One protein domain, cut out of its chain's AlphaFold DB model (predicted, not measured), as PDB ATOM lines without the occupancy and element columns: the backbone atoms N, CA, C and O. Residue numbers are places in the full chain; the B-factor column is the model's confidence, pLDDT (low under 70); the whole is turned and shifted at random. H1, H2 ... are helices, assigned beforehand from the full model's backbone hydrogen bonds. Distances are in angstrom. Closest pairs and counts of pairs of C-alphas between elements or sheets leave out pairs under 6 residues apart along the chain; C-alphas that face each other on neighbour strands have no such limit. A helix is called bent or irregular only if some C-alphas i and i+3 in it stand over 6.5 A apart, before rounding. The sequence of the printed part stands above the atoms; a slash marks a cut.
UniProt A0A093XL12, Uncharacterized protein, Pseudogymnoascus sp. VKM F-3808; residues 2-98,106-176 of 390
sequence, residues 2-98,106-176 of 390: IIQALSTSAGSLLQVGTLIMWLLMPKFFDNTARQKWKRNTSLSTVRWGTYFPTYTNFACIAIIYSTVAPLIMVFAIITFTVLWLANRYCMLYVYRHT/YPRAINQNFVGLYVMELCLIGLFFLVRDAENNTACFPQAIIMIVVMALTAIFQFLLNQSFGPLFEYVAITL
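This is residues 2 to 98 and 106 to 176 of the 390 residues of an uncharacterized protein of Pseudogymnoascus sp. VKM F-3808 (UniProt A0A093XL12). Look for a flat, staggered slab of five helices side by side: the hairpin of H6 and H7 packs on H4 through H6, H4 folds back into H5, and H1 runs along H5. H2 and H3 make a small head at one end of the long axis, and the loop between H6 and H7 lies at the other end. The printed part has 168 residues with seven named helices, H1 to H7 in chain order, and no named strand; the class is all helix. It is only just extended, close to loose, with a radius of gyration of the C-alphas of 23.4 A and spans of 81 by 49 by 22 A.

Find C-alpha 2 at (134.996, 120.793, 81.563); from there H1 runs over residues 2 to 14, 17.7 A. Next come H2, residues 16 to 28, 18.3 A, and H3, residues 33 to 41, 12.3 A. H4 spans residues 48 to 68, 31.0 A, and H5 residues 71 to 93, 34.3 A. Past the cut, find C-alpha 106 at (147.066, 124.696, 61.271), where H6 begins; it runs to residue 130, 36.5 A. H7, residues 141 to 170, covers 43.5 A and ends with C-alpha 170 at (156.834, 123.596, 52.031). H2, H4 and H7 are only just irregular: C-alphas 23 and 26 are 6.8 A apart, 64 and 67 6.8 A, 164 and 167 7.0 A. H7 has a kink of 37 degrees near residue 164.

Begin at H1, which touches H5 at a shallow tilt of 13 degrees, the same way; their closest C-alphas, Ser 9 and Leu 83, are 5.8 A apart. H1 and H2 meet only through their link. H2 and H3 are close but not clearly touching, with closest C-alphas Pro 26 and Lys 36 at 7.5 A. H3 and H4 are apart. H4 and H5 form a helical hairpin at 20 degrees, touching through residues 62 to 66 and 72 to 76 alone; the closest C-alphas, Ser 66 and Met 73, are 5.8 A apart. H4 touches residues 109 to 120 of H6 at 27 degrees, the same way, with C-alphas Cys 60 and Gly 116 closest at 4.3 A. H6 and H7 form a helical hairpin at 10 degrees, with C-alphas Ile 125 and Ala 144 closest at 5.2 A. In H1, H3 and H6 every O i to N i+4 pair is within hydrogen-bond range; the counts are 6 of 9 in H2, 13 of 17 in H4, 18 of 19 in H5 and 23 of 26 in H7.

The C-alphas farthest apart, Ala 33 and Glu 135, are 82.4 A apart. Residues 99 to 105 are not printed, and C-alphas 98 and 106 are 17.9 A apart across the cut. Of the links printed whole, none is long. Residues 170 to 176 stand free. The mean pLDDT of the printed part is 84.2; among the 14 residues under 70 are 27 to 30, 97 to 98 and 174 to 176.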
ATOM      1  N   ILE A   2     135.545 119.512  81.051       83.31
ATOM      2  CA  ILE A   2     134.996 120.793  81.563       83.31
ATOM      3  C   ILE A   2     135.889 121.447  82.622       83.31
ATOM      4  O   ILE A   2     136.276 122.594  82.452       83.31
ATOM      5  N   ILE A   3     136.252 120.725  83.690       86.19
ATOM      6  CA  ILE A   3     137.048 121.297  84.793       86.19
ATOM      7  C   ILE A   3     138.371 121.860  84.271       86.19
ATOM      8  O   ILE A   3     138.727 122.989  84.585       86.19
ATOM      9  N   GLN A   4     139.067 121.091  83.432       83.00
ATOM     10  CA  GLN A   4     140.337 121.511  82.857       83.00
ATOM     11  C   GLN A   4     140.149 122.691  81.896       83.00
ATOM     12  O   GLN A   4     140.841 123.686  82.035       83.00
ATOM     13  N   ALA A   5     139.169 122.644  80.990       81.50
ATOM     14  CA  ALA A   5     138.919 123.722  80.035       81.50
ATOM     15  C   ALA A   5     138.514 125.037  80.721       81.50
ATOM     16  O   ALA A   5     139.080 126.084  80.410       81.50
ATOM     17  N   LEU A   6     137.586 124.999  81.683       83.69
ATOM     18  CA  LEU A   6     137.158 126.187  82.428       83.69
ATOM     19  C   LEU A   6     138.281 126.715  83.323       83.69
ATOM     20  O   LEU A   6     138.508 127.920  83.349       83.69
ATOM     21  N   SER A   7     139.006 125.836  84.021       87.75
ATOM     22  CA  SER A   7     140.128 126.239  84.873       87.75
ATOM     23  C   SER A   7     141.263 126.857  84.057       87.75
ATOM     24  O   SER A   7     141.763 127.917  84.425       87.75
ATOM     25  N   THR A   8     141.630 126.261  82.918       82.94
ATOM     26  CA  THR A   8     142.667 126.798  82.029       82.94
ATOM     27  C   THR A   8     142.230 128.114  81.386       82.94
ATOM     28  O   THR A   8     143.017 129.055  81.385       82.94
ATOM     29  N   SER A   9     140.981 128.230  80.922       83.38
ATOM     30  CA  SER A   9     140.451 129.486  80.362       83.38
ATOM     31  C   SER A   9     140.449 130.601  81.409       83.38
ATOM     32  O   SER A   9     140.997 131.677  81.177       83.38
ATOM     33  N   ALA A  10     139.908 130.327  82.601       84.06
ATOM     34  CA  ALA A  10     139.897 131.278  83.708       84.06
ATOM     35  C   ALA A  10     141.320 131.662  84.143       84.06
ATOM     36  O   ALA A  10     141.590 132.832  84.399       84.06
ATOM     37  N   GLY A  11     142.247 130.700  84.177       83.44
ATOM     38  CA  GLY A  11     143.654 130.936  84.491       83.44
ATOM     39  C   GLY A  11     144.371 131.793  83.445       83.44
ATOM     40  O   GLY A  11     145.150 132.666  83.819       83.44
ATOM     41  N   SER A  12     144.082 131.585  82.156       78.31
ATOM     42  CA  SER A  12     144.644 132.390  81.063       78.31
ATOM     43  C   SER A  12     144.154 133.839  81.089       78.31
ATOM     44  O   SER A  12     144.965 134.746  80.929       78.31
ATOM     45  N   LEU A  13     142.872 134.055  81.406       81.12
ATOM     46  CA  LEU A  13     142.270 135.382  81.570       81.12
ATOM     47  C   LEU A  13     142.792 136.112  82.810       81.12
ATOM     48  O   LEU A  13     143.092 137.299  82.751       81.12
ATOM     49  N   LEU A  14     142.885 135.415  83.946       78.25
ATOM     50  CA  LEU A  14     143.303 136.027  85.208       78.25
ATOM     51  C   LEU A  14     144.817 136.257  85.267       78.25
ATOM     52  O   LEU A  14     145.283 137.076  86.056       78.25
ATOM     53  N   GLN A  15     145.574 135.515  84.454       76.88
ATOM     54  CA  GLN A  15     147.023 135.611  84.319       76.88
ATOM     55  C   GLN A  15     147.738 135.668  85.682       76.88
ATOM     56  O   GLN A  15     148.620 136.486  85.933       76.88
ATOM     57  N   VAL A  16     147.348 134.763  86.592       74.56
ATOM     58  CA  VAL A  16     147.792 134.735  88.003       74.56
ATOM     59  C   VAL A  16     149.309 134.886  88.129       74.56
ATOM     60  O   VAL A  16     149.790 135.633  88.975       74.56
ATOM     61  N   GLY A  17     150.063 134.185  87.277       72.69
ATOM     62  CA  GLY A  17     151.522 134.202  87.302       72.69
ATOM     63  C   GLY A  17     152.111 135.584  87.026       72.69
ATOM     64  O   GLY A  17     152.962 136.037  87.790       72.69
ATOM     65  N   THR A  18     151.641 136.283  85.989       73.75
ATOM     66  CA  THR A  18     152.134 137.635  85.682       73.75
ATOM     67  C   THR A  18     151.666 138.635  86.723       73.75
ATOM     68  O   THR A  18     152.453 139.486  87.116       73.75
ATOM     69  N   LEU A  19     150.448 138.496  87.252       77.62
ATOM     70  CA  LEU A  19     149.932 139.381  88.291       77.62
ATOM     71  C   LEU A  19     150.710 139.237  89.608       77.62
ATOM     72  O   LEU A  19     151.084 140.236  90.218       77.62
ATOM     73  N   ILE A  20     151.000 138.005  90.032       78.12
ATOM     74  CA  ILE A  20     151.831 137.718  91.210       78.12
ATOM     75  C   ILE A  20     153.245 138.258  90.998       78.12
ATOM     76  O   ILE A  20     153.781 138.942  91.870       78.12
ATOM     77  N   MET A  21     153.833 137.994  89.829       72.38
ATOM     78  CA  MET A  21     155.151 138.507  89.467       72.38
ATOM     79  C   MET A  21     155.162 140.038  89.443       72.38
ATOM     80  O   MET A  21     156.126 140.658  89.882       72.38
ATOM     81  N   TRP A  22     154.090 140.672  88.974       74.69
ATOM     82  CA  TRP A  22     153.958 142.121  88.935       74.69
ATOM     83  C   TRP A  22     153.789 142.718  90.338       74.69
ATOM     84  O   TRP A  22     154.452 143.705  90.650       74.69
ATOM     85  N   LEU A  23     152.996 142.086  91.212       77.44
ATOM     86  CA  LEU A  23     152.655 142.588  92.547       77.44
ATOM     87  C   LEU A  23     153.745 142.336  93.606       77.44
ATOM     88  O   LEU A  23     154.011 143.217  94.423       77.44
ATOM     89  N   LEU A  24     154.373 141.152  93.619       76.38
ATOM     90  CA  LEU A  24     155.336 140.762  94.663       76.38
ATOM     91  C   LEU A  24     156.795 141.096  94.327       76.38
ATOM     92  O   LEU A  24     157.517 141.570  95.206       76.38
ATOM     93  N   MET A  25     157.243 140.923  93.077       69.31
ATOM     94  CA  MET A  25     158.653 141.165  92.718       69.31
ATOM     95  C   MET A  25     159.173 142.604  92.869       69.31
ATOM     96  O   MET A  25     160.350 142.725  93.221       69.31
ATOM     97  N   PRO A  26     158.389 143.698  92.690       71.56
ATOM     98  CA  PRO A  26     158.951 145.049  92.774       71.56
ATOM     99  C   PRO A  26     159.553 145.347  94.146       71.56
ATOM    100  O   PRO A  26     160.407 146.220  94.274       71.56
ATOM    101  N   LYS A  27     159.067 144.658  95.186       66.50
ATOM    102  CA  LYS A  27     159.477 144.884  96.568       66.50
ATOM    103  C   LYS A  27     160.746 144.118  96.946       66.50
ATOM    104  O   LYS A  27     161.430 144.550  97.868       66.50
ATOM    105  N   PHE A  28     161.047 143.011  96.267       69.25
ATOM    106  CA  PHE A  28     162.114 142.091  96.673       69.25
ATOM    107  C   PHE A  28     163.281 141.989  95.683       69.25
ATOM    108  O   PHE A  28     164.397 141.753  96.131       69.25
ATOM    109  N   PHE A  29     163.060 142.172  94.377       68.06
ATOM    110  CA  PHE A  29     164.073 141.854  93.357       68.06
ATOM    111  C   PHE A  29     164.479 143.016  92.440       68.06
ATOM    112  O   PHE A  29     165.537 142.952  91.816       68.06
ATOM    113  N   ASP A  30     163.698 144.094  92.379       66.44
ATOM    114  CA  ASP A  30     163.935 145.171  91.415       66.44
ATOM    115  C   ASP A  30     164.828 146.286  91.977       66.44
ATOM    116  O   ASP A  30     164.349 147.319  92.458       66.44
ATOM    117  N   ASN A  31     166.142 146.104  91.848       74.06
ATOM    118  CA  ASN A  31     167.125 147.101  92.281       74.06
ATOM    119  C   ASN A  31     167.549 148.061  91.153       74.06
ATOM    120  O   ASN A  31     167.973 149.178  91.440       74.06
ATOM    121  N   THR A  32     167.392 147.678  89.878       82.31
ATOM    122  CA  THR A  32     167.878 148.470  88.725       82.31
ATOM    123  C   THR A  32     166.737 149.065  87.890       82.31
ATOM    124  O   THR A  32     165.716 148.409  87.684       82.31
ATOM    125  N   ALA A  33     166.925 150.270  87.328       81.50
ATOM    126  CA  ALA A  33     165.973 150.908  86.400       81.50
ATOM    127  C   ALA A  33     165.609 149.994  85.218       81.50
ATOM    128  O   ALA A  33     164.434 149.813  84.909       81.50
ATOM    129  N   ARG A  34     166.615 149.340  84.621       81.44
ATOM    130  CA  ARG A  34     166.447 148.395  83.508       81.44
ATOM    131  C   ARG A  34     165.553 147.210  83.865       81.44
ATOM    132  O   ARG A  34     164.728 146.814  83.054       81.44
ATOM    133  N   GLN A  35     165.698 146.649  85.066       81.56
ATOM    134  CA  GLN A  35     164.861 145.530  85.516       81.56
ATOM    135  C   GLN A  35     163.401 145.967  85.675       81.56
ATOM    136  O   GLN A  35     162.502 145.272  85.206       81.56
ATOM    137  N   LYS A  36     163.177 147.158  86.249       81.00
ATOM    138  CA  LYS A  36     161.837 147.740  86.392       81.00
ATOM    139  C   LYS A  36     161.184 148.029  85.044       81.00
ATOM    140  O   LYS A  36     160.010 147.722  84.875       81.00
ATOM    141  N   TRP A  37     161.939 148.590  84.099       79.69
ATOM    142  CA  TRP A  37     161.445 148.854  82.750       79.69
ATOM    143  C   TRP A  37     161.152 147.549  82.003       79.69
ATOM    144  O   TRP A  37     160.023 147.354  81.570       79.69
ATOM    145  N   LYS A  38     162.107 146.604  81.960       80.19
ATOM    146  CA  LYS A  38     161.955 145.315  81.264       80.19
ATOM    147  C   LYS A  38     160.737 144.538  81.750       80.19
ATOM    148  O   LYS A  38     160.055 143.932  80.942       80.19
ATOM    149  N   ARG A  39     160.447 144.558  83.053       77.44
ATOM    150  CA  ARG A  39     159.269 143.882  83.618       77.44
ATOM    151  C   ARG A  39     157.951 144.564  83.249       77.44
ATOM    152  O   ARG A  39     156.932 143.888  83.190       77.44
ATOM    153  N   ASN A  40     157.968 145.879  83.035       77.06
ATOM    154  CA  ASN A  40     156.782 146.638  82.645       77.06
ATOM    155  C   ASN A  40     156.500 146.539  81.137       77.06
ATOM    156  O   ASN A  40     155.346 146.627  80.740       77.06
ATOM    157  N   THR A  41     157.534 146.336  80.315       74.75
ATOM    158  CA  THR A  41     157.418 146.213  78.853       74.75
ATOM    159  C   THR A  41     157.420 144.772  78.343       74.75
ATOM    160  O   THR A  41     157.050 144.527  77.198       74.75
ATOM    161  N   SER A  42     157.800 143.788  79.163       72.81
ATOM    162  CA  SER A  42     157.727 142.379  78.775       72.81
ATOM    163  C   SER A  42     156.294 141.856  78.865       72.81
ATOM    164  O   SER A  42     155.804 141.548  79.955       72.81
ATOM    165  N   LEU A  43     155.644 141.701  77.715       73.69
ATOM    166  CA  LEU A  43     154.401 140.941  77.601       73.69
ATOM    167  C   LEU A  43     154.663 139.429  77.667       73.69
ATOM    168  O   LEU A  43     155.785 138.950  77.485       73.69
ATOM    169  N   SER A  44     153.609 138.658  77.936       75.88
ATOM    170  CA  SER A  44     153.700 137.200  78.014       75.88
ATOM    171  C   SER A  44     153.782 136.590  76.617       75.88
ATOM    172  O   SER A  44     152.901 136.804  75.790       75.88
ATOM    173  N   THR A  45     154.789 135.756  76.375       79.50
ATOM    174  CA  THR A  45     154.918 134.979  75.132       79.50
ATOM    175  C   THR A  45     154.160 133.655  75.233       79.50
ATOM    176  O   THR A  45     154.212 132.992  76.275       79.50
ATOM    177  N   VAL A  46     153.509 133.222  74.152       79.56
ATOM    178  CA  VAL A  46     152.822 131.920  74.093       79.56
ATOM    179  C   VAL A  46     153.771 130.838  73.596       79.56
ATOM    180  O   VAL A  46     154.408 130.971  72.558       79.56
ATOM    181  N   ARG A  47     153.823 129.710  74.311       83.19
ATOM    182  CA  ARG A  47     154.540 128.511  73.856       83.19
ATOM    183  C   ARG A  47     153.620 127.635  73.014       83.19
ATOM    184  O   ARG A  47     152.995 126.706  73.535       83.19
ATOM    185  N   TRP A  48     153.560 127.907  71.711       82.38
ATOM    186  CA  TRP A  48     152.696 127.190  70.762       82.38
ATOM    187  C   TRP A  48     152.861 125.665  70.813       82.38
ATOM    188  O   TRP A  48     151.869 124.942  70.769       82.38
ATOM    189  N   GLY A  49     154.085 125.168  71.028       81.94
ATOM    190  CA  GLY A  49     154.378 123.732  71.097       81.94
ATOM    191  C   GLY A  49     153.711 122.970  72.251       81.94
ATOM    192  O   GLY A  49     153.471 121.774  72.121       81.94
ATOM    193  N   THR A  50     153.370 123.626  73.364       84.25
ATOM    194  CA  THR A  50     152.628 122.996  74.481       84.25
ATOM    195  C   THR A  50     151.143 123.337  74.426       84.25
ATOM    196  O   THR A  50     150.287 122.525  74.782       84.25
ATOM    197  N   TYR A  51     150.840 124.546  73.960       84.19
ATOM    198  CA  TYR A  51     149.486 125.061  73.868       84.19
ATOM    199  C   TYR A  51     148.655 124.233  72.882       84.19
ATOM    200  O   TYR A  51     147.610 123.692  73.232       84.19
ATOM    201  N   PHE A  52     149.179 124.043  71.675       84.81
ATOM    202  CA  PHE A  52     148.454 123.446  70.564       84.81
ATOM    203  C   PHE A  52     148.065 121.969  70.784       84.81
ATOM    204  O   PHE A  52     146.875 121.670  70.666       84.81
ATOM    205  N   PRO A  53     148.977 121.064  71.213       88.50
ATOM    206  CA  PRO A  53     148.628 119.661  71.465       88.50
ATOM    207  C   PRO A  53     147.592 119.472  72.579       88.50
ATOM    208  O   PRO A  53     146.842 118.500  72.590       88.50
ATOM    209  N   THR A  54     147.537 120.399  73.538       87.62
ATOM    210  CA  THR A  54     146.578 120.321  74.647       87.62
ATOM    211  C   THR A  54     145.146 120.540  74.149       87.62
ATOM    212  O   THR A  54     144.236 119.813  74.548       87.62
ATOM    213  N   TYR A  55     144.936 121.502  73.246       88.81
ATOM    214  CA  TYR A  55     143.607 121.786  72.691       88.81
ATOM    215  C   TYR A  55     143.173 120.782  71.630       88.81
ATOM    216  O   TYR A  55     142.007 120.384  71.626       88.81
ATOM    217  N   THR A  56     144.090 120.322  70.777       91.19
ATOM    218  CA  THR A  56     143.787 119.255  69.811       91.19
ATOM    219  C   THR A  56     143.453 117.944  70.519       91.19
ATOM    220  O   THR A  56     142.558 117.231  70.077       91.19
ATOM    221  N   ASN A  57     144.053 117.658  71.680       90.25
ATOM    222  CA  ASN A  57     143.650 116.519  72.506       90.25
ATOM    223  C   ASN A  57     142.201 116.646  73.016       90.25
ATOM    224  O   ASN A  57     141.434 115.688  72.941       90.25
ATOM    225  N   PHE A  58     141.770 117.830  73.475       90.19
ATOM    226  CA  PHE A  58     140.357 118.037  73.828       90.19
ATOM    227  C   PHE A  58     139.424 117.865  72.628       90.19
ATOM    228  O   PHE A  58     138.342 117.302  72.791       90.19
ATOM    229  N   ALA A  59     139.843 118.304  71.439       91.50
ATOM    230  CA  ALA A  59     139.089 118.088  70.206       91.50
ATOM    231  C   ALA A  59     138.985 116.594  69.864       91.50
ATOM    232  O   ALA A  59     137.888 116.115  69.590       91.50
ATOM    233  N   CYS A  60     140.075 115.831  69.989       92.12
ATOM    234  CA  CYS A  60     140.073 114.381  69.782       92.12
ATOM    235  C   CYS A  60     139.127 113.665  70.754       92.12
ATOM    236  O   CYS A  60     138.318 112.848  70.327       92.12
ATOM    237  N   ILE A  61     139.170 114.000  72.049       91.44
ATOM    238  CA  ILE A  61     138.258 113.433  73.057       91.44
ATOM    239  C   ILE A  61     136.801 113.768  72.710       91.44
ATOM    240  O   ILE A  61     135.941 112.892  72.772       91.44
ATOM    241  N   ALA A  62     136.515 115.014  72.323       91.94
ATOM    242  CA  ALA A  62     135.168 115.417  71.929       91.94
ATOM    243  C   ALA A  62     134.667 114.620  70.711       91.94
ATOM    244  O   ALA A  62     133.538 114.139  70.738       91.94
ATOM    245  N   ILE A  63     135.513 114.420  69.694       92.94
ATOM    246  CA  ILE A  63     135.195 113.624  68.499       92.94
ATOM    247  C   ILE A  63     134.920 112.164  68.875       92.94
ATOM    248  O   ILE A  63     133.846 111.657  68.563       92.94
ATOM    249  N   ILE A  64     135.827 111.510  69.609       93.25
ATOM    250  CA  ILE A  64     135.708 110.090  69.986       93.25
ATOM    251  C   ILE A  64     134.415 109.818  70.760       93.25
ATOM    252  O   ILE A  64     133.704 108.858  70.473       93.25
ATOM    253  N   TYR A  65     134.094 110.663  71.739       91.50
ATOM    254  CA  TYR A  65     132.933 110.445  72.597       91.50
ATOM    255  C   TYR A  65     131.623 111.013  72.041       91.50
ATOM    256  O   TYR A  65     130.569 110.701  72.593       91.50
ATOM    257  N   SER A  66     131.655 111.800  70.960       92.31
ATOM    258  CA  SER A  66     130.448 112.372  70.341       92.31
ATOM    259  C   SER A  66     129.429 111.307  69.927       92.31
ATOM    260  O   SER A  66     128.225 111.511  70.075       92.31
ATOM    261  N   THR A  67     129.916 110.155  69.459       87.81
ATOM    262  CA  THR A  67     129.104 109.043  68.951       87.81
ATOM    263  C   THR A  67     128.710 108.054  70.046       87.81
ATOM    264  O   THR A  67     127.598 107.537  70.025       87.81
ATOM    265  N   VAL A  68     129.581 107.819  71.036       88.06
ATOM    266  CA  VAL A  68     129.307 106.911  72.167       88.06
ATOM    267  C   VAL A  68     128.360 107.550  73.186       88.06
ATOM    268  O   VAL A  68     127.460 106.896  73.708       88.06
ATOM    269  N   ALA A  69     128.566 108.832  73.491       89.81
ATOM    270  CA  ALA A  69     127.833 109.568  74.511       89.81
ATOM    271  C   ALA A  69     127.530 110.995  74.012       89.81
ATOM    272  O   ALA A  69     128.251 111.940  74.355       89.81
ATOM    273  N   PRO A  70     126.432 111.199  73.258       90.00
ATOM    274  CA  PRO A  70     126.135 112.477  72.598       90.00
ATOM    275  C   PRO A  70     125.953 113.646  73.574       90.00
ATOM    276  O   PRO A  70     126.138 114.803  73.205       90.00
ATOM    277  N   LEU A  71     125.671 113.366  74.851       91.06
ATOM    278  CA  LEU A  71     125.600 114.374  75.910       91.06
ATOM    279  C   LEU A  71     126.921 115.161  76.078       91.06
ATOM    280  O   LEU A  71     126.901 116.321  76.488       91.06
ATOM    281  N   ILE A  72     128.069 114.571  75.722       91.50
ATOM    282  CA  ILE A  72     129.376 115.247  75.768       91.50
ATOM    283  C   ILE A  72     129.452 116.402  74.759       91.50
ATOM    284  O   ILE A  72     130.155 117.375  75.029       91.50
ATOM    285  N   MET A  73     128.683 116.374  73.665       91.19
ATOM    286  CA  MET A  73     128.683 117.444  72.657       91.19
ATOM    287  C   MET A  73     128.234 118.789  73.227       91.19
ATOM    288  O   MET A  73     128.853 119.812  72.943       91.19
ATOM    289  N   VAL A  74     127.212 118.795  74.089       92.25
ATOM    290  CA  VAL A  74     126.722 120.024  74.740       92.25
ATOM    291  C   VAL A  74     127.834 120.661  75.569       92.25
ATOM    292  O   VAL A  74     128.102 121.859  75.471       92.25
ATOM    293  N   PHE A  75     128.538 119.843  76.351       89.50
ATOM    294  CA  PHE A  75     129.659 120.310  77.153       89.50
ATOM    295  C   PHE A  75     130.854 120.730  76.294       89.50
ATOM    296  O   PHE A  75     131.502 121.726  76.613       89.50
ATOM    297  N   ALA A  76     131.124 120.028  75.191       90.94
ATOM    298  CA  ALA A  76     132.185 120.380  74.259       90.94
ATOM    299  C   ALA A  76     131.956 121.768  73.649       90.94
ATOM    300  O   ALA A  76     132.844 122.617  73.733       90.94
ATOM    301  N   ILE A  77     130.749 122.043  73.151       92.00
ATOM    302  CA  ILE A  77     130.372 123.351  72.593       92.00
ATOM    303  C   ILE A  77     130.600 124.468  73.617       92.00
ATOM    304  O   ILE A  77     131.254 125.463  73.303       92.00
ATOM    305  N   ILE A  78     130.129 124.296  74.857       91.19
ATOM    306  CA  ILE A  78     130.326 125.289  75.924       91.19
ATOM    307  C   ILE A  78     131.820 125.532  76.166       91.19
ATOM    308  O   ILE A  78     132.264 126.679  76.202       91.19
ATOM    309  N   THR A  79     132.620 124.471  76.297       89.94
ATOM    310  CA  THR A  79     134.058 124.622  76.569       89.94
ATOM    311  C   THR A  79     134.821 125.280  75.424       89.94
ATOM    312  O   THR A  79     135.629 126.166  75.690       89.94
ATOM    313  N   PHE A  80     134.560 124.907  74.166       90.25
ATOM    314  CA  PHE A  80     135.210 125.518  73.007       90.25
ATOM    315  C   PHE A  80     134.787 126.974  72.819       90.25
ATOM    316  O   PHE A  80     135.620 127.792  72.447       90.25
ATOM    317  N   THR A  81     133.544 127.324  73.151       91.50
ATOM    318  CA  THR A  81     133.065 128.717  73.109       91.50
ATOM    319  C   THR A  81     133.791 129.586  74.137       91.50
ATOM    320  O   THR A  81     134.275 130.670  73.812       91.50
ATOM    321  N   VAL A  82     133.918 129.101  75.377       90.06
ATOM    322  CA  VAL A  82     134.653 129.809  76.440       90.06
ATOM    323  C   VAL A  82     136.138 129.918  76.097       90.06
ATOM    324  O   VAL A  82     136.719 130.989  76.260       90.06
ATOM    325  N   LEU A  83     136.740 128.843  75.583       88.38
ATOM    326  CA  LEU A  83     138.130 128.842  75.130       88.38
ATOM    327  C   LEU A  83     138.356 129.823  73.982       88.38
ATOM    328  O   LEU A  83     139.322 130.578  74.017       88.38
ATOM    329  N   TRP A  84     137.462 129.856  72.996       89.50
ATOM    330  CA  TRP A  84     137.540 130.800  71.886       89.50
ATOM    331  C   TRP A  84     137.500 132.245  72.382       89.50
ATOM    332  O   TRP A  84     138.353 133.041  71.999       89.50
ATOM    333  N   LEU A  85     136.573 132.578  73.287       90.62
ATOM    334  CA  LEU A  85     136.467 133.929  73.837       90.62
ATOM    335  C   LEU A  85     137.698 134.315  74.669       90.62
ATOM    336  O   LEU A  85     138.241 135.405  74.490       90.62
ATOM    337  N   ALA A  86     138.151 133.424  75.557       89.19
ATOM    338  CA  ALA A  86     139.327 133.651  76.391       89.19
ATOM    339  C   ALA A  86     140.580 133.860  75.533       89.19
ATOM    340  O   ALA A  86     141.302 134.837  75.707       89.19
ATOM    341  N   ASN A  87     140.791 132.988  74.548       87.12
ATOM    342  CA  ASN A  87     141.976 133.030  73.702       87.12
ATOM    343  C   ASN A  87     141.946 134.211  72.741       87.12
ATOM    344  O   ASN A  87     142.983 134.827  72.525       87.12
ATOM    345  N   ARG A  88     140.769 134.584  72.226       89.31
ATOM    346  CA  ARG A  88     140.598 135.809  71.440       89.31
ATOM    347  C   ARG A  88     140.985 137.043  72.249       89.31
ATOM    348  O   ARG A  88     141.705 137.895  71.745       89.31
ATOM    349  N   TYR A  89     140.538 137.132  73.500       89.31
ATOM    350  CA  TYR A  89     140.923 138.234  74.379       89.31
ATOM    351  C   TYR A  89     142.431 138.235  74.660       89.31
ATOM    352  O   TYR A  89     143.083 139.268  74.522       89.31
ATOM    353  N   CYS A  90     143.007 137.081  75.008       85.88
ATOM    354  CA  CYS A  90     144.431 136.991  75.311       85.88
ATOM    355  C   CYS A  90     145.317 137.290  74.090       85.88
ATOM    356  O   CYS A  90     146.337 137.953  74.256       85.88
ATOM    357  N   MET A  91     144.936 136.862  72.882       84.00
ATOM    358  CA  MET A  91     145.674 137.200  71.657       84.00
ATOM    359  C   MET A  91     145.660 138.701  71.365       84.00
ATOM    360  O   MET A  91     146.685 139.231  70.967       84.00
ATOM    361  N   LEU A  92     144.540 139.393  71.600       83.62
ATOM    362  CA  LEU A  92     144.432 140.824  71.298       83.62
ATOM    363  C   LEU A  92     145.132 141.728  72.323       83.62
ATOM    364  O   LEU A  92     145.628 142.782  71.950       83.62
ATOM    365  N   TYR A  93     145.139 141.354  73.607       81.12
ATOM    366  CA  TYR A  93     145.549 142.279  74.678       81.12
ATOM    367  C   TYR A  93     146.732 141.816  75.530       81.12
ATOM    368  O   TYR A  93     147.303 142.619  76.263       81.12
ATOM    369  N   VAL A  94     147.071 140.524  75.522       81.25
ATOM    370  CA  VAL A  94     147.981 139.941  76.527       81.25
ATOM    371  C   VAL A  94     149.232 139.341  75.903       81.25
ATOM    372  O   VAL A  94     150.312 139.391  76.503       81.25
ATOM    373  N   TYR A  95     149.090 138.716  74.740       81.88
ATOM    374  CA  TYR A  95     150.164 137.972  74.112       81.88
ATOM    375  C   TYR A  95     150.969 138.838  73.160       81.88
ATOM    376  O   TYR A  95     150.429 139.524  72.305       81.88
ATOM    377  N   ARG A  96     152.291 138.744  73.301       76.56
ATOM    378  CA  ARG A  96     153.235 139.234  72.304       76.56
ATOM    379  C   ARG A  96     153.732 138.043  71.499       76.56
ATOM    380  O   ARG A  96     154.254 137.079  72.069       76.56
ATOM    381  N   HIS A  97     153.546 138.110  70.191       68.88
ATOM    382  CA  HIS A  97     154.117 137.156  69.248       68.88
ATOM    383  C   HIS A  97     155.602 137.490  69.097       68.88
ATOM    384  O   HIS A  97     155.947 138.656  69.046       68.88
ATOM    385  N   THR A  98     156.506 136.518  69.164       64.81
ATOM    386  CA  THR A  98     157.939 136.764  68.887       64.81
ATOM    387  C   THR A  98     158.405 136.013  67.655       64.81
ATOM    388  O   THR A  98     159.358 136.437  67.025       64.81
ATOM    389  N   TYR A 106     148.400 125.116  61.703       86.94
ATOM    390  CA  TYR A 106     147.066 124.696  61.271       86.94
ATOM    391  C   TYR A 106     147.016 123.288  60.643       86.94
ATOM    392  O   TYR A 106     146.278 122.442  61.167       86.94
ATOM    393  N   PRO A 107     147.817 122.951  59.609       88.38
ATOM    394  CA  PRO A 107     147.810 121.605  59.029       88.38
ATOM    395  C   PRO A 107     148.228 120.524  60.030       88.38
ATOM    396  O   PRO A 107     147.751 119.386  59.980       88.38
ATOM    397  N   ARG A 108     149.067 120.877  61.009       87.81
ATOM    398  CA  ARG A 108     149.444 119.962  62.086       87.81
ATOM    399  C   ARG A 108     148.264 119.642  63.013       87.81
ATOM    400  O   ARG A 108     148.159 118.499  63.451       87.81
ATOM    401  N   ALA A 109     147.359 120.590  63.281       89.50
ATOM    402  CA  ALA A 109     146.143 120.331  64.072       89.50
ATOM    403  C   ALA A 109     145.178 119.429  63.327       89.50
ATOM    404  O   ALA A 109     144.612 118.520  63.926       89.50
ATOM    405  N   ILE A 110     144.994 119.686  62.032       90.44
ATOM    406  CA  ILE A 110     144.116 118.875  61.191       90.44
ATOM    407  C   ILE A 110     144.568 117.417  61.242       90.44
ATOM    408  O   ILE A 110     143.772 116.540  61.573       90.44
ATOM    409  N   ASN A 111     145.861 117.165  61.020       90.69
ATOM    410  CA  ASN A 111     146.413 115.815  61.087       90.69
ATOM    411  C   ASN A 111     146.263 115.176  62.482       90.69
ATOM    412  O   ASN A 111     146.002 113.981  62.574       90.69
ATOM    413  N   GLN A 112     146.352 115.950  63.569       91.81
ATOM    414  CA  GLN A 112     146.070 115.447  64.921       91.81
ATOM    415  C   GLN A 112     144.584 115.109  65.129       91.81
ATOM    416  O   GLN A 112     144.279 114.078  65.720       91.81
ATOM    417  N   ASN A 113     143.656 115.911  64.601       92.12
ATOM    418  CA  ASN A 113     142.218 115.630  64.677       92.12
ATOM    419  C   ASN A 113     141.822 114.379  63.874       92.12
ATOM    420  O   ASN A 113     140.943 113.637  64.314       92.12
ATOM    421  N   PHE A 114     142.496 114.094  62.752       93.75
ATOM    422  CA  PHE A 114     142.313 112.838  62.013       93.75
ATOM    423  C   PHE A 114     142.662 111.606  62.849       93.75
ATOM    424  O   PHE A 114     141.962 110.603  62.764       93.75
ATOM    425  N   VAL A 115     143.667 111.682  63.728       93.06
ATOM    426  CA  VAL A 115     143.946 110.593  64.682       93.06
ATOM    427  C   VAL A 115     142.745 110.355  65.601       93.06
ATOM    428  O   VAL A 115     142.368 109.208  65.830       93.06
ATOM    429  N   GLY A 116     142.094 111.422  66.075       92.81
ATOM    430  CA  GLY A 116     140.844 111.323  66.834       92.81
ATOM    431  C   GLY A 116     139.715 110.648  66.046       92.81
ATOM    432  O   GLY A 116     139.021 109.793  66.595       92.81
ATOM    433  N   LEU A 117     139.568 110.974  64.756       94.00
ATOM    434  CA  LEU A 117     138.597 110.330  63.862       94.00
ATOM    435  C   LEU A 117     138.887 108.837  63.667       94.00
ATOM    436  O   LEU A 117     137.973 108.032  63.813       94.00
ATOM    437  N   TYR A 118     140.141 108.436  63.442       94.88
ATOM    438  CA  TYR A 118     140.480 107.012  63.317       94.88
ATOM    439  C   TYR A 118     140.212 106.230  64.597       94.88
ATOM    440  O   TYR A 118     139.694 105.116  64.546       94.88
ATOM    441  N   VAL A 119     140.536 106.804  65.759       93.94
ATOM    442  CA  VAL A 119     140.243 106.167  67.049       93.94
ATOM    443  C   VAL A 119     138.731 106.024  67.247       93.94
ATOM    444  O   VAL A 119     138.279 104.984  67.724       93.94
ATOM    445  N   MET A 120     137.941 107.024  66.842       93.81
ATOM    446  CA  MET A 120     136.477 106.966  66.862       93.81
ATOM    447  C   MET A 120     135.935 105.856  65.947       93.81
ATOM    448  O   MET A 120     135.116 105.049  66.385       93.81
ATOM    449  N   GLU A 121     136.394 105.780  64.698       93.69
ATOM    450  CA  GLU A 121     135.958 104.775  63.718       93.69
ATOM    451  C   GLU A 121     136.329 103.354  64.152       93.69
ATOM    452  O   GLU A 121     135.485 102.457  64.128       93.69
ATOM    453  N   LEU A 122     137.561 103.159  64.632       93.00
ATOM    454  CA  LEU A 122     138.028 101.888  65.187       93.00
ATOM    455  C   LEU A 122     137.186 101.478  66.403       93.00
ATOM    456  O   LEU A 122     136.778 100.320  66.510       93.00
ATOM    457  N   CYS A 123     136.879 102.423  67.295       91.62
ATOM    458  CA  CYS A 123     136.030 102.175  68.458       91.62
ATOM    459  C   CYS A 123     134.611 101.745  68.052       91.62
ATOM    460  O   CYS A 123     134.099 100.767  68.599       91.62
ATOM    461  N   LEU A 124     134.001 102.408  67.063       89.69
ATOM    462  CA  LEU A 124     132.670 102.054  66.560       89.69
ATOM    463  C   LEU A 124     132.639 100.672  65.905       89.69
ATOM    464  O   LEU A 124     131.710  99.907  66.149       89.69
ATOM    465  N   ILE A 125     133.665 100.317  65.130       91.19
ATOM    466  CA  ILE A 125     133.798  98.967  64.565       91.19
ATOM    467  C   ILE A 125     133.866  97.929  65.685       91.19
ATOM    468  O   ILE A 125     133.139  96.936  65.648       91.19
ATOM    469  N   GLY A 126     134.680  98.185  66.712       88.00
ATOM    470  CA  GLY A 126     134.748  97.337  67.901       88.00
ATOM    471  C   GLY A 126     133.394  97.195  68.603       88.00
ATOM    472  O   GLY A 126     133.009  96.087  68.969       88.00
ATOM    473  N   LEU A 127     132.641  98.292  68.741       87.44
ATOM    474  CA  LEU A 127     131.321  98.297  69.372       87.44
ATOM    475  C   LEU A 127     130.294  97.487  68.562       87.44
ATOM    476  O   LEU A 127     129.562  96.685  69.139       87.44
ATOM    477  N   PHE A 128     130.275  97.628  67.232       87.19
ATOM    478  CA  PHE A 128     129.366  96.875  66.360       87.19
ATOM    479  C   PHE A 128     129.683  95.376  66.306       87.19
ATOM    480  O   PHE A 128     128.759  94.575  66.169       87.19
ATOM    481  N   PHE A 129     130.948  94.974  66.468       83.75
ATOM    482  CA  PHE A 129     131.308  93.560  66.623       83.75
ATOM    483  C   PHE A 129     130.967  92.991  68.007       83.75
ATOM    484  O   PHE A 129     130.743  91.785  68.138       83.75
ATOM    485  N   LEU A 130     130.947  93.835  69.043       83.88
ATOM    486  CA  LEU A 130     130.692  93.418  70.421       83.88
ATOM    487  C   LEU A 130     129.201  93.215  70.717       83.88
ATOM    488  O   LEU A 130     128.854  92.343  71.515       83.88
ATOM    489  N   VAL A 131     128.318  93.984  70.079       81.19
ATOM    490  CA  VAL A 131     126.865  93.828  70.233       81.19
ATOM    491  C   VAL A 131     126.419  92.497  69.612       81.19
ATOM    492  O   VAL A 131     126.404  92.327  68.391       81.19
ATOM    493  N   ARG A 132     126.057  91.541  70.474       76.12
ATOM    494  CA  ARG A 132     125.481  90.241  70.102       76.12
ATOM    495  C   ARG A 132     124.003  90.197  70.456       76.12
ATOM    496  O   ARG A 132     123.596  90.753  71.474       76.12
ATOM    497  N   ASP A 133     123.228  89.523  69.617       73.94
ATOM    498  CA  ASP A 133     121.803  89.307  69.854       73.94
ATOM    499  C   ASP A 133     121.554  88.227  70.925       73.94
ATOM    500  O   ASP A 133     122.457  87.463  71.280       73.94
ATOM    501  N   ALA A 134     120.307  88.107  71.386       68.44
ATOM    502  CA  ALA A 134     119.833  87.062  72.296       68.44
ATOM    503  C   ALA A 134     120.077  85.635  71.761       68.44
ATOM    504  O   ALA A 134     120.200  84.689  72.536       68.44
ATOM    505  N   GLU A 135     120.214  85.486  70.442       73.38
ATOM    506  CA  GLU A 135     120.513  84.224  69.752       73.38
ATOM    507  C   GLU A 135     122.023  83.990  69.536       73.38
ATOM    508  O   GLU A 135     122.420  83.075  68.820       73.38
ATOM    509  N   ASN A 136     122.890  84.805  70.158       69.19
ATOM    510  CA  ASN A 136     124.357  84.747  70.054       69.19
ATOM    511  C   ASN A 136     124.905  84.998  68.628       69.19
ATOM    512  O   ASN A 136     126.092  84.786  68.368       69.19
ATOM    513  N   ASN A 137     124.056  85.496  67.724       72.31
ATOM    514  CA  ASN A 137     124.416  85.956  66.386       72.31
ATOM    515  C   ASN A 137     124.897  87.418  66.421       72.31
ATOM    516  O   ASN A 137     124.464  88.224  67.249       72.31
ATOM    517  N   THR A 138     125.801  87.784  65.511       69.50
ATOM    518  CA  THR A 138     126.288  89.163  65.365       69.50
ATOM    519  C   THR A 138     125.239  90.020  64.650       69.50
ATOM    520  O   THR A 138     125.245  90.107  63.421       69.50
ATOM    521  N   ALA A 139     124.339  90.650  65.411       64.50
ATOM    522  CA  ALA A 139     123.232  91.460  64.886       64.50
ATOM    523  C   ALA A 139     123.680  92.617  63.970       64.50
ATOM    524  O   ALA A 139     122.943  93.016  63.071       64.50
ATOM    525  N   CYS A 140     124.889  93.152  64.175       75.12
ATOM    526  CA  CYS A 140     125.371  94.361  63.496       75.12
ATOM    527  C   CYS A 140     126.512  94.125  62.487       75.12
ATOM    528  O   CYS A 140     127.297  95.033  62.205       75.12
ATOM    529  N   PHE A 141     126.625  92.915  61.928       80.75
ATOM    530  CA  PHE A 141     127.697  92.575  60.983       80.75
ATOM    531  C   PHE A 141     127.737  93.477  59.724       80.75
ATOM    532  O   PHE A 141     128.822  93.956  59.384       80.75
ATOM    533  N   PRO A 142     126.607  93.803  59.057       86.56
ATOM    534  CA  PRO A 142     126.619  94.716  57.907       86.56
ATOM    535  C   PRO A 142     127.085  96.140  58.253       86.56
ATOM    536  O   PRO A 142     127.814  96.760  57.481       86.56
ATOM    537  N   GLN A 143     126.704  96.656  59.424       87.06
ATOM    538  CA  GLN A 143     127.067  97.996  59.888       87.06
ATOM    539  C   GLN A 143     128.573  98.107  60.151       87.06
ATOM    540  O   GLN A 143     129.188  99.113  59.796       87.06
ATOM    541  N   ALA A 144     129.190  97.060  60.705       86.88
ATOM    542  CA  ALA A 144     130.636  97.011  60.905       86.88
ATOM    543  C   ALA A 144     131.405  97.069  59.571       86.88
ATOM    544  O   ALA A 144     132.403  97.783  59.472       86.88
ATOM    545  N   ILE A 145     130.918  96.389  58.525       89.50
ATOM    546  CA  ILE A 145     131.522  96.440  57.181       89.50
ATOM    547  C   ILE A 145     131.460  97.857  56.608       89.50
ATOM    548  O   ILE A 145     132.459  98.351  56.089       89.50
ATOM    549  N   ILE A 146     130.314  98.531  56.736       91.56
ATOM    550  CA  ILE A 146     130.160  99.917  56.276       91.56
ATOM    551  C   ILE A 146     131.169 100.827  56.986       91.56
ATOM    552  O   ILE A 146     131.828 101.628  56.330       91.56
ATOM    553  N   MET A 147     131.360 100.668  58.298       92.06
ATOM    554  CA  MET A 147     132.343 101.461  59.042       92.06
ATOM    555  C   MET A 147     133.792 101.202  58.612       92.06
ATOM    556  O   MET A 147     134.589 102.134  58.579       92.06
ATOM    557  N   ILE A 148     134.140  99.966  58.241       93.12
ATOM    558  CA  ILE A 148     135.467  99.650  57.686       93.12
ATOM    559  C   ILE A 148     135.670 100.365  56.344       93.12
ATOM    560  O   ILE A 148     136.740 100.923  56.100       93.12
ATOM    561  N   VAL A 149     134.644 100.394  55.487       95.31
ATOM    562  CA  VAL A 149     134.692 101.139  54.219       95.31
ATOM    563  C   VAL A 149     134.849 102.638  54.475       95.31
ATOM    564  O   VAL A 149     135.663 103.278  53.815       95.31
ATOM    565  N   VAL A 150     134.135 103.195  55.457       94.25
ATOM    566  CA  VAL A 150     134.277 104.608  55.851       94.25
ATOM    567  C   VAL A 150     135.702 104.908  56.321       94.25
ATOM    568  O   VAL A 150     136.273 105.883  55.847       94.25
ATOM    569  N   MET A 151     136.314 104.043  57.136       94.38
ATOM    570  CA  MET A 151     137.708 104.214  57.574       94.38
ATOM    571  C   MET A 151     138.708 104.194  56.407       94.38
ATOM    572  O   MET A 151     139.690 104.934  56.384       94.38
ATOM    573  N   ALA A 152     138.468 103.352  55.398       95.44
ATOM    574  CA  ALA A 152     139.289 103.352  54.191       95.44
ATOM    575  C   ALA A 152     139.117 104.657  53.393       95.44
ATOM    576  O   ALA A 152     140.098 105.222  52.908       95.44
ATOM    577  N   LEU A 153     137.886 105.167  53.285       96.00
ATOM    578  CA  LEU A 153     137.603 106.441  52.622       96.00
ATOM    579  C   LEU A 153     138.206 107.636  53.373       96.00
ATOM    580  O   LEU A 153     138.731 108.537  52.720       96.00
ATOM    581  N   THR A 154     138.193 107.653  54.710       95.44
ATOM    582  CA  THR A 154     138.845 108.710  55.500       95.44
ATOM    583  C   THR A 154     140.362 108.681  55.346       95.44
ATOM    584  O   THR A 154     140.965 109.744  55.191       95.44
ATOM    585  N   ALA A 155     140.973 107.495  55.255       94.88
ATOM    586  CA  ALA A 155     142.393 107.351  54.932       94.88
ATOM    587  C   ALA A 155     142.743 107.867  53.531       94.88
ATOM    588  O   ALA A 155     143.719 108.606  53.369       94.88
ATOM    589  N   ILE A 156     141.923 107.547  52.524       96.12
ATOM    590  CA  ILE A 156     142.083 108.083  51.165       96.12
ATOM    591  C   ILE A 156     141.938 109.609  51.180       96.12
ATOM    592  O   ILE A 156     142.755 110.305  50.583       96.12
ATOM    593  N   PHE A 157     140.947 110.144  51.893       94.25
ATOM    594  CA  PHE A 157     140.742 111.585  52.006       94.25
ATOM    595  C   PHE A 157     141.932 112.289  52.665       94.25
ATOM    596  O   PHE A 157     142.409 113.291  52.139       94.25
ATOM    597  N   GLN A 158     142.463 111.754  53.770       94.12
ATOM    598  CA  GLN A 158     143.647 112.324  54.415       94.12
ATOM    599  C   GLN A 158     144.871 112.276  53.490       94.12
ATOM    600  O   GLN A 158     145.641 113.236  53.445       94.12
ATOM    601  N   PHE A 159     145.049 111.186  52.740       93.12
ATOM    602  CA  PHE A 159     146.128 111.075  51.762       93.12
ATOM    603  C   PHE A 159     146.001 112.134  50.662       93.12
ATOM    604  O   PHE A 159     146.966 112.847  50.397       93.12
ATOM    605  N   LEU A 160     144.808 112.296  50.079       93.25
ATOM    606  CA  LEU A 160     144.541 113.317  49.063       93.25
ATOM    607  C   LEU A 160     144.791 114.730  49.596       93.25
ATOM    608  O   LEU A 160     145.412 115.531  48.905       93.25
ATOM    609  N   LEU A 161     144.371 115.016  50.830       90.88
ATOM    610  CA  LEU A 161     144.556 116.319  51.472       90.88
ATOM    611  C   LEU A 161     146.046 116.623  51.686       90.88
ATOM    612  O   LEU A 161     146.520 117.704  51.342       90.88
ATOM    613  N   ASN A 162     146.817 115.659  52.191       88.81
ATOM    614  CA  ASN A 162     148.259 115.832  52.368       88.81
ATOM    615  C   ASN A 162     149.008 115.905  51.028       88.81
ATOM    616  O   ASN A 162     150.006 116.613  50.939       88.81
ATOM    617  N   GLN A 163     148.535 115.225  49.981       89.88
ATOM    618  CA  GLN A 163     149.131 115.309  48.649       89.88
ATOM    619  C   GLN A 163     148.840 116.656  47.973       89.88
ATOM    620  O   GLN A 163     149.734 117.227  47.354       89.88
ATOM    621  N   SER A 164     147.612 117.174  48.085       88.25
ATOM    622  CA  SER A 164     147.212 118.429  47.443       88.25
ATOM    623  C   SER A 164     147.779 119.654  48.151       88.25
ATOM    624  O   SER A 164     148.232 120.585  47.494       88.25
ATOM    625  N   PHE A 165     147.753 119.663  49.487       84.38
ATOM    626  CA  PHE A 165     148.190 120.808  50.285       84.38
ATOM    627  C   PHE A 165     149.637 120.690  50.774       84.38
ATOM    628  O   PHE A 165     150.214 121.696  51.166       84.38
ATOM    629  N   GLY A 166     150.253 119.505  50.711       81.94
ATOM    630  CA  GLY A 166     151.655 119.289  51.080       81.94
ATOM    631  C   GLY A 166     152.626 120.280  50.427       81.94
ATOM    632  O   GLY A 166     153.362 120.944  51.156       81.94
ATOM    633  N   PRO A 167     152.583 120.468  49.091       82.12
ATOM    634  CA  PRO A 167     153.442 121.436  48.409       82.12
ATOM    635  C   PRO A 167     153.232 122.879  48.885       82.12
ATOM    636  O   PRO A 167     154.180 123.654  48.909       82.12
ATOM    637  N   LEU A 168     152.014 123.228  49.310       80.50
ATOM    638  CA  LEU A 168     151.668 124.572  49.778       80.50
ATOM    639  C   LEU A 168     152.240 124.883  51.172       80.50
ATOM    640  O   LEU A 168     152.334 126.044  51.552       80.50
ATOM    641  N   PHE A 169     152.609 123.857  51.946       76.94
ATOM    642  CA  PHE A 169     153.213 124.029  53.270       76.94
ATOM    643  C   PHE A 169     154.740 124.136  53.232       76.94
ATOM    644  O   PHE A 169     155.329 124.626  54.192       76.94
ATOM    645  N   GLU A 170     155.374 123.645  52.167       77.00
ATOM    646  CA  GLU A 170     156.834 123.596  52.031       77.00
ATOM    647  C   GLU A 170     157.373 124.676  51.086       77.00
ATOM    648  O   GLU A 170     158.458 125.205  51.322       77.00
ATOM    649  N   TYR A 171     156.605 125.052  50.058       78.56
ATOM    650  CA  TYR A 171     156.999 126.062  49.080       78.56
ATOM    651  C   TYR A 171     156.093 127.291  49.164       78.56
ATOM    652  O   TYR A 171     154.868 127.185  49.101       78.56
ATOM    653  N   VAL A 172     156.705 128.474  49.249       76.06
ATOM    654  CA  VAL A 172     155.999 129.744  49.046       76.06
ATOM    655  C   VAL A 172     155.667 129.860  47.556       76.06
ATOM    656  O   VAL A 172     156.531 129.647  46.703       76.06
ATOM    657  N   ALA A 173     154.404 130.138  47.227       70.69
ATOM    658  CA  ALA A 173     153.970 130.256  45.839       70.69
ATOM    659  C   ALA A 173     154.614 131.484  45.176       70.69
ATOM    660  O   ALA A 173     154.475 132.594  45.679       70.69
ATOM    661  N   ILE A 174     155.260 131.300  44.021       67.25
ATOM    662  CA  ILE A 174     155.933 132.391  43.290       67.25
ATOM    663  C   ILE A 174     154.957 133.485  42.818       67.25
ATOM    664  O   ILE A 174     155.321 134.643  42.704       67.25
ATOM    665  N   THR A 175     153.678 133.145  42.629       69.12
ATOM    666  CA  THR A 175     152.615 134.108  42.293       69.12
ATOM    667  C   THR A 175     152.362 135.131  43.400       69.12
ATOM    668  O   THR A 175     151.785 136.182  43.146       69.12
ATOM    669  N   LEU A 176     152.763 134.811  44.632       68.75
ATOM    670  CA  LEU A 176     152.633 135.694  45.784       68.75
ATOM    671  C   LEU A 176     153.682 136.817  45.734       68.75
ATOM    672  O   LEU A 176     153.417 137.889  46.261       68.75
TER     673      LEU A 176